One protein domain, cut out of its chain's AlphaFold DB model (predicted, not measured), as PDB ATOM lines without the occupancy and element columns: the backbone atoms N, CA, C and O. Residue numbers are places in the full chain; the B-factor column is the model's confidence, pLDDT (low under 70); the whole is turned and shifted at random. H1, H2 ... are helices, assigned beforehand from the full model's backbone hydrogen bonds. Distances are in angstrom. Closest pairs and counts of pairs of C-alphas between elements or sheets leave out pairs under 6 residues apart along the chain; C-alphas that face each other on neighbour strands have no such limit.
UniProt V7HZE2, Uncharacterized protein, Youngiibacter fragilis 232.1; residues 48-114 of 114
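This is residues 48 to 114 of the 114 residues of an uncharacterized protein of Youngiibacter fragilis 232.1 (UniProt V7HZE2). Five helices are gathered into a small body, with the long helix H1 along one side, H3 packing on it and H2 packing on H3. H5 packs on H1 with residues 49 to 53 of H1 alone, at a steep angle to it, while the four-residue H4 sits by Met 73, where H2 begins. The printed part has 67 residues with five named helices, in the order H1, H2, H3, H4, H5, and no named strand; its class is all helix. It is compact, with a radius of gyration of the C-alphas of 11.0 A, and spans 31 by 24 by 18 A.

H1 holds residues 48 to 62, is 21.2 A long and begins with C-alpha 48 at (8.107, -43.634, -3.442). H2 holds residues 73 to 78 and is 8.8 A long. H3 holds residues 84 to 93, 14.2 A long, and begins with C-alpha 84 at (2.140, -57.316, -2.913). H4 holds residues 97 to 100 and is 5.0 A long. H5 holds residues 104 to 112, is 12.6 A long and ends with C-alpha 112 at (1.318, -31.134, -5.402).

H1 touches H3, opposite ways at a shallow tilt of 34 degrees, only just short of steep; the closest C-alphas are those of Leu 55 and Leu 86, 6.3 A apart. With residues 49 to 53 alone, H1 touches H5, opposite ways at a steep tilt of 54 degrees, and the closest C-alphas, of Lys 49 and Leu 107, are 6.1 A apart. H2 touches H3, opposite ways at a steep tilt of 50 degrees, with the C-alphas of Ala 77 and Lys 87 closest at 5.7 A. H2 and H4 only just touch, with 3 pairs of C-alphas within 8 A, the closest being those of Met 73 and Ala 100 at 5.2 A. H2 and H5 are close but not clearly touching, their closest C-alphas, of Met 73 and Val 104, being 7.5 A apart. H1 and H4 are apart, and so are H3 and H5. In H1, H2, H3 and H5 every O i to N i+4 pair is within hydrogen-bond range; H4 is too short for such a pair, and its one O i to N i+3 pair is not within range.

The two C-alphas farthest apart are those of Thr 80 and Pro 114, 33.7 A. The printed part has no cut and ends at residue 114, the chain's last residue. The link from H1 to H2 has 10 residues and is short; the other three links are tight. The mean pLDDT of the printed part is 82.8, and residue 114 is the one printed residue under 70.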
ATOM      1  N   VAL A  48       8.793 -42.663  -4.309       87.25
ATOM      2  CA  VAL A  48       8.107 -43.634  -3.442       87.25
ATOM      3  C   VAL A  48       6.700 -43.147  -3.090       87.25
ATOM      4  O   VAL A  48       5.729 -43.878  -3.272       87.25
ATOM      5  N   LYS A  49       6.558 -41.884  -2.668       86.69
ATOM      6  CA  LYS A  49       5.253 -41.277  -2.347       86.69
ATOM      7  C   LYS A  49       4.290 -41.333  -3.540       86.69
ATOM      8  O   LYS A  49       3.112 -41.642  -3.376       86.69
ATOM      9  N   ARG A  50       4.790 -41.073  -4.754       88.38
ATOM     10  CA  ARG A  50       4.002 -41.156  -5.995       88.38
ATOM     11  C   ARG A  50       3.570 -42.581  -6.315       88.38
ATOM     12  O   ARG A  50       2.435 -42.784  -6.734       88.38
ATOM     13  N   GLU A  51       4.466 -43.543  -6.140       88.69
ATOM     14  CA  GLU A  51       4.183 -44.958  -6.363       88.69
ATOM     15  C   GLU A  51       3.073 -45.457  -5.434       88.69
ATOM     16  O   GLU A  51       2.113 -46.066  -5.905       88.69
ATOM     17  N   VAL A  52       3.134 -45.094  -4.148       88.12
ATOM     18  CA  VAL A  52       2.082 -45.418  -3.177       88.12
ATOM     19  C   VAL A  52       0.727 -44.858  -3.600       88.12
ATOM     20  O   VAL A  52      -0.237 -45.615  -3.661       88.12
ATOM     21  N   VAL A  53       0.642 -43.574  -3.967       88.94
ATOM     22  CA  VAL A  53      -0.631 -42.970  -4.403       88.94
ATOM     23  C   VAL A  53      -1.191 -43.663  -5.648       88.94
ATOM     24  O   VAL A  53      -2.380 -43.963  -5.687       88.94
ATOM     25  N   MET A  54      -0.356 -43.988  -6.642       88.44
ATOM     26  CA  MET A  54      -0.819 -44.704  -7.840       88.44
ATOM     27  C   MET A  54      -1.355 -46.105  -7.518       88.44
ATOM     28  O   MET A  54      -2.339 -46.548  -8.117       88.44
ATOM     29  N   LEU A  55      -0.715 -46.816  -6.591       86.06
ATOM     30  CA  LEU A  55      -1.143 -48.152  -6.182       86.06
ATOM     31  C   LEU A  55      -2.417 -48.105  -5.329       86.06
ATOM     32  O   LEU A  55      -3.277 -48.966  -5.499       86.06
ATOM     33  N   VAL A  56      -2.576 -47.081  -4.484       87.25
ATOM     34  CA  VAL A  56      -3.823 -46.803  -3.752       87.25
ATOM     35  C   VAL A  56      -4.960 -46.481  -4.726       87.25
ATOM     36  O   VAL A  56      -6.022 -47.091  -4.642       87.25
ATOM     37  N   ASP A  57      -4.726 -45.616  -5.715       88.00
ATOM     38  CA  ASP A  57      -5.721 -45.291  -6.748       88.00
ATOM     39  C   ASP A  57      -6.115 -46.537  -7.560       88.00
ATOM     40  O   ASP A  57      -7.290 -46.758  -7.858       88.00
ATOM     41  N   THR A  58      -5.144 -47.399  -7.876       87.69
ATOM     42  CA  THR A  58      -5.394 -48.679  -8.557       87.69
ATOM     43  C   THR A  58      -6.198 -49.635  -7.676       87.69
ATOM     44  O   THR A  58      -7.083 -50.331  -8.175       87.69
ATOM     45  N   TYR A  59      -5.922 -49.674  -6.372       86.62
ATOM     46  CA  TYR A  59      -6.676 -50.484  -5.421       86.62
ATOM     47  C   TYR A  59      -8.134 -50.020  -5.323       86.62
ATOM     48  O   TYR A  59      -9.032 -50.852  -5.466       86.62
ATOM     49  N   ASN A  60      -8.370 -48.715  -5.169       88.69
ATOM     50  CA  ASN A  60      -9.713 -48.127  -5.101       88.69
ATOM     51  C   ASN A  60     -10.486 -48.319  -6.417       88.69
ATOM     52  O   ASN A  60     -11.691 -48.537  -6.423       88.69
ATOM     53  N   ALA A  61      -9.799 -48.337  -7.564       87.12
ATOM     54  CA  ALA A  61     -10.438 -48.622  -8.850       87.12
ATOM     55  C   ALA A  61     -10.903 -50.086  -9.010       87.12
ATOM     56  O   ALA A  61     -11.784 -50.361  -9.828       87.12
ATOM     57  N   LEU A  62     -10.292 -51.032  -8.288       85.75
ATOM     58  CA  LEU A  62     -10.540 -52.472  -8.437       85.75
ATOM     59  C   LEU A  62     -11.398 -53.071  -7.317       85.75
ATOM     60  O   LEU A  62     -11.983 -54.139  -7.511       85.75
ATOM     61  N   ASN A  63     -11.470 -52.417  -6.159       83.38
ATOM     62  CA  ASN A  63     -12.165 -52.921  -4.980       83.38
ATOM     63  C   ASN A  63     -13.430 -52.110  -4.689       83.38
ATOM     64  O   ASN A  63     -13.574 -50.971  -5.106       83.38
ATOM     65  N   ALA A  64     -14.379 -52.724  -3.979       78.94
ATOM     66  CA  ALA A  64     -15.623 -52.059  -3.582       78.94
ATOM     67  C   ALA A  64     -15.477 -51.221  -2.297       78.94
ATOM     68  O   ALA A  64     -16.361 -50.425  -1.985       78.94
ATOM     69  N   THR A  65     -14.398 -51.446  -1.544       82.44
ATOM     70  CA  THR A  65     -14.060 -50.698  -0.334       82.44
ATOM     71  C   THR A  65     -12.831 -49.864  -0.636       82.44
ATOM     72  O   THR A  65     -11.757 -50.422  -0.864       82.44
ATOM     73  N   ASP A  66     -13.007 -48.549  -0.634       85.00
ATOM     74  CA  ASP A  66     -11.921 -47.610  -0.876       85.00
ATOM     75  C   ASP A  66     -11.039 -47.467   0.366       85.00
ATOM     76  O   ASP A  66     -11.527 -47.461   1.498       85.00
ATOM     77  N   ILE A  67      -9.739 -47.308   0.129       85.50
ATOM     78  CA  ILE A  67      -8.808 -46.713   1.083       85.50
ATOM     79  C   ILE A  67      -9.180 -45.238   1.203       85.50
ATOM     80  O   ILE A  67      -9.245 -44.524   0.192       85.50
ATOM     81  N   ALA A  68      -9.439 -44.800   2.428       86.38
ATOM     82  CA  ALA A  68      -9.868 -43.448   2.712       86.38
ATOM     83  C   ALA A  68      -8.685 -42.471   2.671       86.38
ATOM     84  O   ALA A  68      -7.524 -42.825   2.871       86.38
ATOM     85  N   GLU A  69      -8.973 -41.200   2.396       85.31
ATOM     86  CA  GLU A  69      -7.934 -40.168   2.286       85.31
ATOM     87  C   GLU A  69      -7.259 -39.850   3.638       85.31
ATOM     88  O   GLU A  69      -6.146 -39.317   3.678       85.31
ATOM     89  N   ASP A  70      -7.928 -40.175   4.744       87.06
ATOM     90  CA  ASP A  70      -7.447 -40.066   6.117       87.06
ATOM     91  C   ASP A  70      -6.721 -41.320   6.626       87.06
ATOM     92  O   ASP A  70      -6.070 -41.229   7.667       87.06
ATOM     93  N   ASP A  71      -6.740 -42.431   5.879       86.38
ATOM     94  CA  ASP A  71      -6.001 -43.639   6.249       86.38
ATOM     95  C   ASP A  71      -4.488 -43.374   6.224       86.38
ATOM     96  O   ASP A  71      -3.924 -42.810   5.274       86.38
ATOM     97  N   THR A  72      -3.816 -43.806   7.286       85.12
ATOM     98  CA  THR A  72      -2.360 -43.745   7.422       85.12
ATOM     99  C   THR A  72      -1.675 -44.885   6.673       85.12
ATOM    100  O   THR A  72      -2.229 -45.967   6.475       85.12
ATOM    101  N   MET A  73      -0.402 -44.694   6.320       84.81
ATOM    102  CA  MET A  73       0.403 -45.735   5.663       84.81
ATOM    103  C   MET A  73       0.529 -47.021   6.497       84.81
ATOM    104  O   MET A  73       0.677 -48.117   5.948       84.81
ATOM    105  N   THR A  74       0.414 -46.906   7.822       83.00
ATOM    106  CA  THR A  74       0.383 -48.049   8.742       83.00
ATOM    107  C   THR A  74      -0.929 -48.830   8.646       83.00
ATOM    108  O   THR A  74      -0.913 -50.061   8.610       83.00
ATOM    109  N   GLU A  75      -2.063 -48.130   8.574       82.81
ATOM    110  CA  GLU A  75      -3.388 -48.747   8.428       82.81
ATOM    111  C   GLU A  75      -3.519 -49.433   7.069       82.81
ATOM    112  O   GLU A  75      -3.937 -50.590   6.999       82.81
ATOM    113  N   ILE A  76      -3.034 -48.784   6.009       84.31
ATOM    114  CA  ILE A  76      -3.008 -49.351   4.659       84.31
ATOM    115  C   ILE A  76      -2.138 -50.611   4.619       84.31
ATOM    116  O   ILE A  76      -2.559 -51.632   4.083       84.31
ATOM    117  N   ALA A  77      -0.959 -50.611   5.249       83.81
ATOM    118  CA  ALA A  77      -0.086 -51.790   5.285       83.81
ATOM    119  C   ALA A  77      -0.719 -53.016   5.979       83.81
ATOM    120  O   ALA A  77      -0.322 -54.158   5.711       83.81
ATOM    121  N   ALA A  78      -1.691 -52.792   6.870       81.19
ATOM    122  CA  ALA A  78      -2.415 -53.837   7.589       81.19
ATOM    123  C   ALA A  78      -3.621 -54.396   6.812       81.19
ATOM    124  O   ALA A  78      -4.114 -55.476   7.156       81.19
ATOM    125  N   LEU A  79      -4.086 -53.708   5.764       81.00
ATOM    126  CA  LEU A  79      -5.212 -54.156   4.951       81.00
ATOM    127  C   LEU A  79      -4.881 -55.443   4.184       81.00
ATOM    128  O   LEU A  79      -3.780 -55.664   3.666       81.00
ATOM    129  N   THR A  80      -5.874 -56.324   4.096       72.50
ATOM    130  CA  THR A  80      -5.801 -57.553   3.307       72.50
ATOM    131  C   THR A  80      -6.386 -57.298   1.916       72.50
ATOM    132  O   THR A  80      -7.442 -56.692   1.774       72.50
ATOM    133  N   GLY A  81      -5.688 -57.740   0.866       73.62
ATOM    134  CA  GLY A  81      -6.134 -57.584  -0.529       73.62
ATOM    135  C   GLY A  81      -5.432 -56.481  -1.324       73.62
ATOM    136  O   GLY A  81      -5.675 -56.360  -2.522       73.62
ATOM    137  N   ILE A  82      -4.544 -55.710  -0.698       82.62
ATOM    138  CA  ILE A  82      -3.658 -54.779  -1.404       82.62
ATOM    139  C   ILE A  82      -2.602 -55.557  -2.213       82.62
ATOM    140  O   ILE A  82      -2.227 -56.670  -1.833       82.62
ATOM    141  N   SER A  83      -2.132 -54.988  -3.333       82.69
ATOM    142  CA  SER A  83      -1.056 -55.578  -4.136       82.69
ATOM    143  C   SER A  83       0.196 -55.848  -3.294       82.69
ATOM    144  O   SER A  83       0.550 -55.074  -2.401       82.69
ATOM    145  N   THR A  84       0.885 -56.954  -3.589       81.62
ATOM    146  CA  THR A  84       2.140 -57.316  -2.913       81.62
ATOM    147  C   THR A  84       3.178 -56.203  -3.044       81.62
ATOM    148  O   THR A  84       3.833 -55.881  -2.063       81.62
ATOM    149  N   ASP A  85       3.235 -55.541  -4.203       82.56
ATOM    150  CA  ASP A  85       4.156 -54.430  -4.463       82.56
ATOM    151  C   ASP A  85       3.923 -53.248  -3.509       82.56
ATOM    152  O   ASP A  85       4.865 -52.737  -2.905       82.56
ATOM    153  N   LEU A  86       2.662 -52.848  -3.292       83.00
ATOM    154  CA  LEU A  86       2.344 -51.774  -2.347       83.00
ATOM    155  C   LEU A  86       2.652 -52.204  -0.909       83.00
ATOM    156  O   LEU A  86       3.187 -51.422  -0.126       83.00
ATOM    157  N   LYS A  87       2.377 -53.462  -0.559       83.81
ATOM    158  CA  LYS A  87       2.691 -53.995   0.769       83.81
ATOM    159  C   LYS A  87       4.198 -54.022   1.045       83.81
ATOM    160  O   LYS A  87       4.621 -53.681   2.150       83.81
ATOM    161  N   ASP A  88       5.008 -54.372   0.054       84.50
ATOM    162  CA  ASP A  88       6.469 -54.395   0.164       84.50
ATOM    163  C   ASP A  88       7.046 -52.975   0.288       84.50
ATOM    164  O   ASP A  88       7.950 -52.732   1.091       84.50
ATOM    165  N   ILE A  89       6.481 -52.004  -0.435       84.88
ATOM    166  CA  ILE A  89       6.864 -50.591  -0.312       84.88
ATOM    167  C   ILE A  89       6.516 -50.054   1.076       84.88
ATOM    168  O   ILE A  89       7.383 -49.498   1.749       84.88
ATOM    169  N   LEU A  90       5.281 -50.254   1.537       84.50
ATOM    170  CA  LEU A  90       4.841 -49.744   2.835       84.50
ATOM    171  C   LEU A  90       5.603 -50.402   3.990       84.50
ATOM    172  O   LEU A  90       6.000 -49.723   4.926       84.50
ATOM    173  N   THR A  91       5.871 -51.708   3.934       82.25
ATOM    174  CA  THR A  91       6.650 -52.385   4.989       82.25
ATOM    175  C   THR A  91       8.110 -51.936   5.040       82.25
ATOM    176  O   THR A  91       8.679 -51.877   6.130       82.25
ATOM    177  N   ARG A  92       8.710 -51.584   3.896       82.62
ATOM    178  CA  ARG A  92      10.061 -51.007   3.823       82.62
ATOM    179  C   ARG A  92      10.114 -49.593   4.396       82.62
ATOM    180  O   ARG A  92      11.034 -49.277   5.145       82.62
ATOM    181  N   GLU A  93       9.147 -48.759   4.037       83.31
ATOM    182  CA  GLU A  93       9.161 -47.323   4.331       83.31
ATOM    183  C   GLU A  93       8.538 -46.984   5.692       83.31
ATOM    184  O   GLU A  93       8.926 -46.000   6.302       83.31
ATOM    185  N   ASN A  94       7.671 -47.839   6.251       74.69
ATOM    186  CA  ASN A  94       7.139 -47.676   7.614       74.69
ATOM    187  C   ASN A  94       8.214 -47.797   8.718       74.69
ATOM    188  O   ASN A  94       7.911 -47.611   9.896       74.69
ATOM    189  N   ALA A  95       9.462 -48.130   8.368       70.81
ATOM    190  CA  ALA A  95      10.601 -47.994   9.275       70.81
ATOM    191  C   ALA A  95      10.936 -46.517   9.566       70.81
ATOM    192  O   ALA A  95      11.509 -46.221  10.616       70.81
ATOM    193  N   ASP A  96      10.562 -45.611   8.659       77.69
ATOM    194  CA  ASP A  96      10.567 -44.170   8.868       77.69
ATOM    195  C   ASP A  96       9.244 -43.742   9.521       77.69
ATOM    196  O   ASP A  96       8.153 -43.883   8.958       77.69
ATOM    197  N   THR A  97       9.339 -43.221  10.744       70.00
ATOM    198  CA  THR A  97       8.180 -42.807  11.539       70.00
ATOM    199  C   THR A  97       7.416 -41.645  10.912       70.00
ATOM    200  O   THR A  97       6.211 -41.529  11.145       70.00
ATOM    201  N   ASP A  98       8.084 -40.815  10.108       79.12
ATOM    202  CA  ASP A  98       7.462 -39.661   9.459       79.12
ATOM    203  C   ASP A  98       6.634 -40.091   8.241       79.12
ATOM    204  O   ASP A  98       5.561 -39.540   7.985       79.12
ATOM    205  N   PHE A  99       7.079 -41.127   7.523       81.38
ATOM    206  CA  PHE A  99       6.309 -41.738   6.441       81.38
ATOM    207  C   PHE A  99       5.128 -42.557   6.977       81.38
ATOM    208  O   PHE A  99       4.010 -42.444   6.470       81.38
ATOM    209  N   ALA A 100       5.351 -43.336   8.041       79.19
ATOM    210  CA  ALA A 100       4.346 -44.223   8.630       79.19
ATOM    211  C   ALA A 100       3.098 -43.490   9.158       79.19
ATOM    212  O   ALA A 100       2.002 -44.062   9.169       79.19
ATOM    213  N   ALA A 101       3.270 -42.240   9.601       81.12
ATOM    214  CA  ALA A 101       2.212 -41.384  10.134       81.12
ATOM    215  C   ALA A 101       1.477 -40.560   9.060       81.12
ATOM    216  O   ALA A 101       0.497 -39.880   9.370       81.12
ATOM    217  N   LEU A 102       1.946 -40.580   7.810       84.62
ATOM    218  CA  LEU A 102       1.370 -39.780   6.740       84.62
ATOM    219  C   LEU A 102       0.070 -40.416   6.227       84.62
ATOM    220  O   LEU A 102      -0.026 -41.635   6.081       84.62
ATOM    221  N   THR A 103      -0.928 -39.581   5.935       86.62
ATOM    222  CA  THR A 103      -2.190 -40.015   5.320       86.62
ATOM    223  C   THR A 103      -2.109 -39.971   3.795       86.62
ATOM    224  O   THR A 103      -1.235 -39.300   3.232       86.62
ATOM    225  N   VAL A 104      -3.038 -40.634   3.100       84.50
ATOM    226  CA  VAL A 104      -3.140 -40.548   1.629       84.50
ATOM    227  C   VAL A 104      -3.303 -39.089   1.173       84.50
ATOM    228  O   VAL A 104      -2.584 -38.642   0.274       84.50
ATOM    229  N   ALA A 105      -4.125 -38.294   1.864       86.44
ATOM    230  CA  ALA A 105      -4.259 -36.859   1.604       86.44
ATOM    231  C   ALA A 105      -2.938 -36.096   1.810       86.44
ATOM    232  O   ALA A 105      -2.599 -35.186   1.042       86.44
ATOM    233  N   GLY A 106      -2.168 -36.476   2.835       82.88
ATOM    234  CA  GLY A 106      -0.844 -35.923   3.117       82.88
ATOM    235  C   GLY A 106       0.156 -36.205   1.995       82.88
ATOM    236  O   GLY A 106       0.856 -35.292   1.550       82.88
ATOM    237  N   LEU A 107       0.162 -37.431   1.465       84.75
ATOM    238  CA  LEU A 107       0.973 -37.812   0.305       84.75
ATOM    239  C   LEU A 107       0.596 -37.019  -0.947       84.75
ATOM    240  O   LEU A 107       1.475 -36.477  -1.621       84.75
ATOM    241  N   ARG A 108      -0.703 -36.903  -1.249       84.81
ATOM    242  CA  ARG A 108      -1.182 -36.125  -2.403       84.81
ATOM    243  C   ARG A 108      -0.797 -34.651  -2.291       84.81
ATOM    244  O   ARG A 108      -0.361 -34.055  -3.275       84.81
ATOM    245  N   THR A 109      -0.896 -34.081  -1.092       85.25
ATOM    246  CA  THR A 109      -0.498 -32.690  -0.835       85.25
ATOM    247  C   THR A 109       1.001 -32.502  -1.073       85.25
ATOM    248  O   THR A 109       1.383 -31.596  -1.813       85.25
ATOM    249  N   ALA A 110       1.841 -33.401  -0.551       81.75
ATOM    250  CA  ALA A 110       3.295 -33.368  -0.737       81.75
ATOM    251  C   ALA A 110       3.736 -33.541  -2.205       81.75
ATOM    252  O   ALA A 110       4.778 -33.032  -2.604       81.75
ATOM    253  N   LEU A 111       2.941 -34.236  -3.025       80.94
ATOM    254  CA  LEU A 111       3.183 -34.389  -4.466       80.94
ATOM    255  C   LEU A 111       2.722 -33.182  -5.299       80.94
ATOM    256  O   LEU A 111       3.121 -33.058  -6.458       80.94
ATOM    257  N   SER A 112       1.863 -32.326  -4.737       77.56
ATOM    258  CA  SER A 112       1.318 -31.134  -5.402       77.56
ATOM    259  C   SER A 112       2.135 -29.863  -5.150       77.56
ATOM    260  O   SER A 112       2.017 -28.894  -5.903       77.56
ATOM    261  N   THR A 113       2.972 -29.860  -4.109       72.50
ATOM    262  CA  THR A 113       3.915 -28.776  -3.824       72.50
ATOM    263  C   THR A 113       5.138 -28.883  -4.746       72.50
ATOM    264  O   THR A 113       5.726 -29.964  -4.807       72.50
ATOM    265  N   PRO A 114       5.494 -27.813  -5.487       56.12
ATOM    266  CA  PRO A 114       6.619 -27.816  -6.425       56.12
ATOM    267  C   PRO A 114       7.989 -27.885  -5.746       56.12
ATOM    268  O   PRO A 114       8.114 -27.401  -4.597       56.12
TER     269      PRO A 114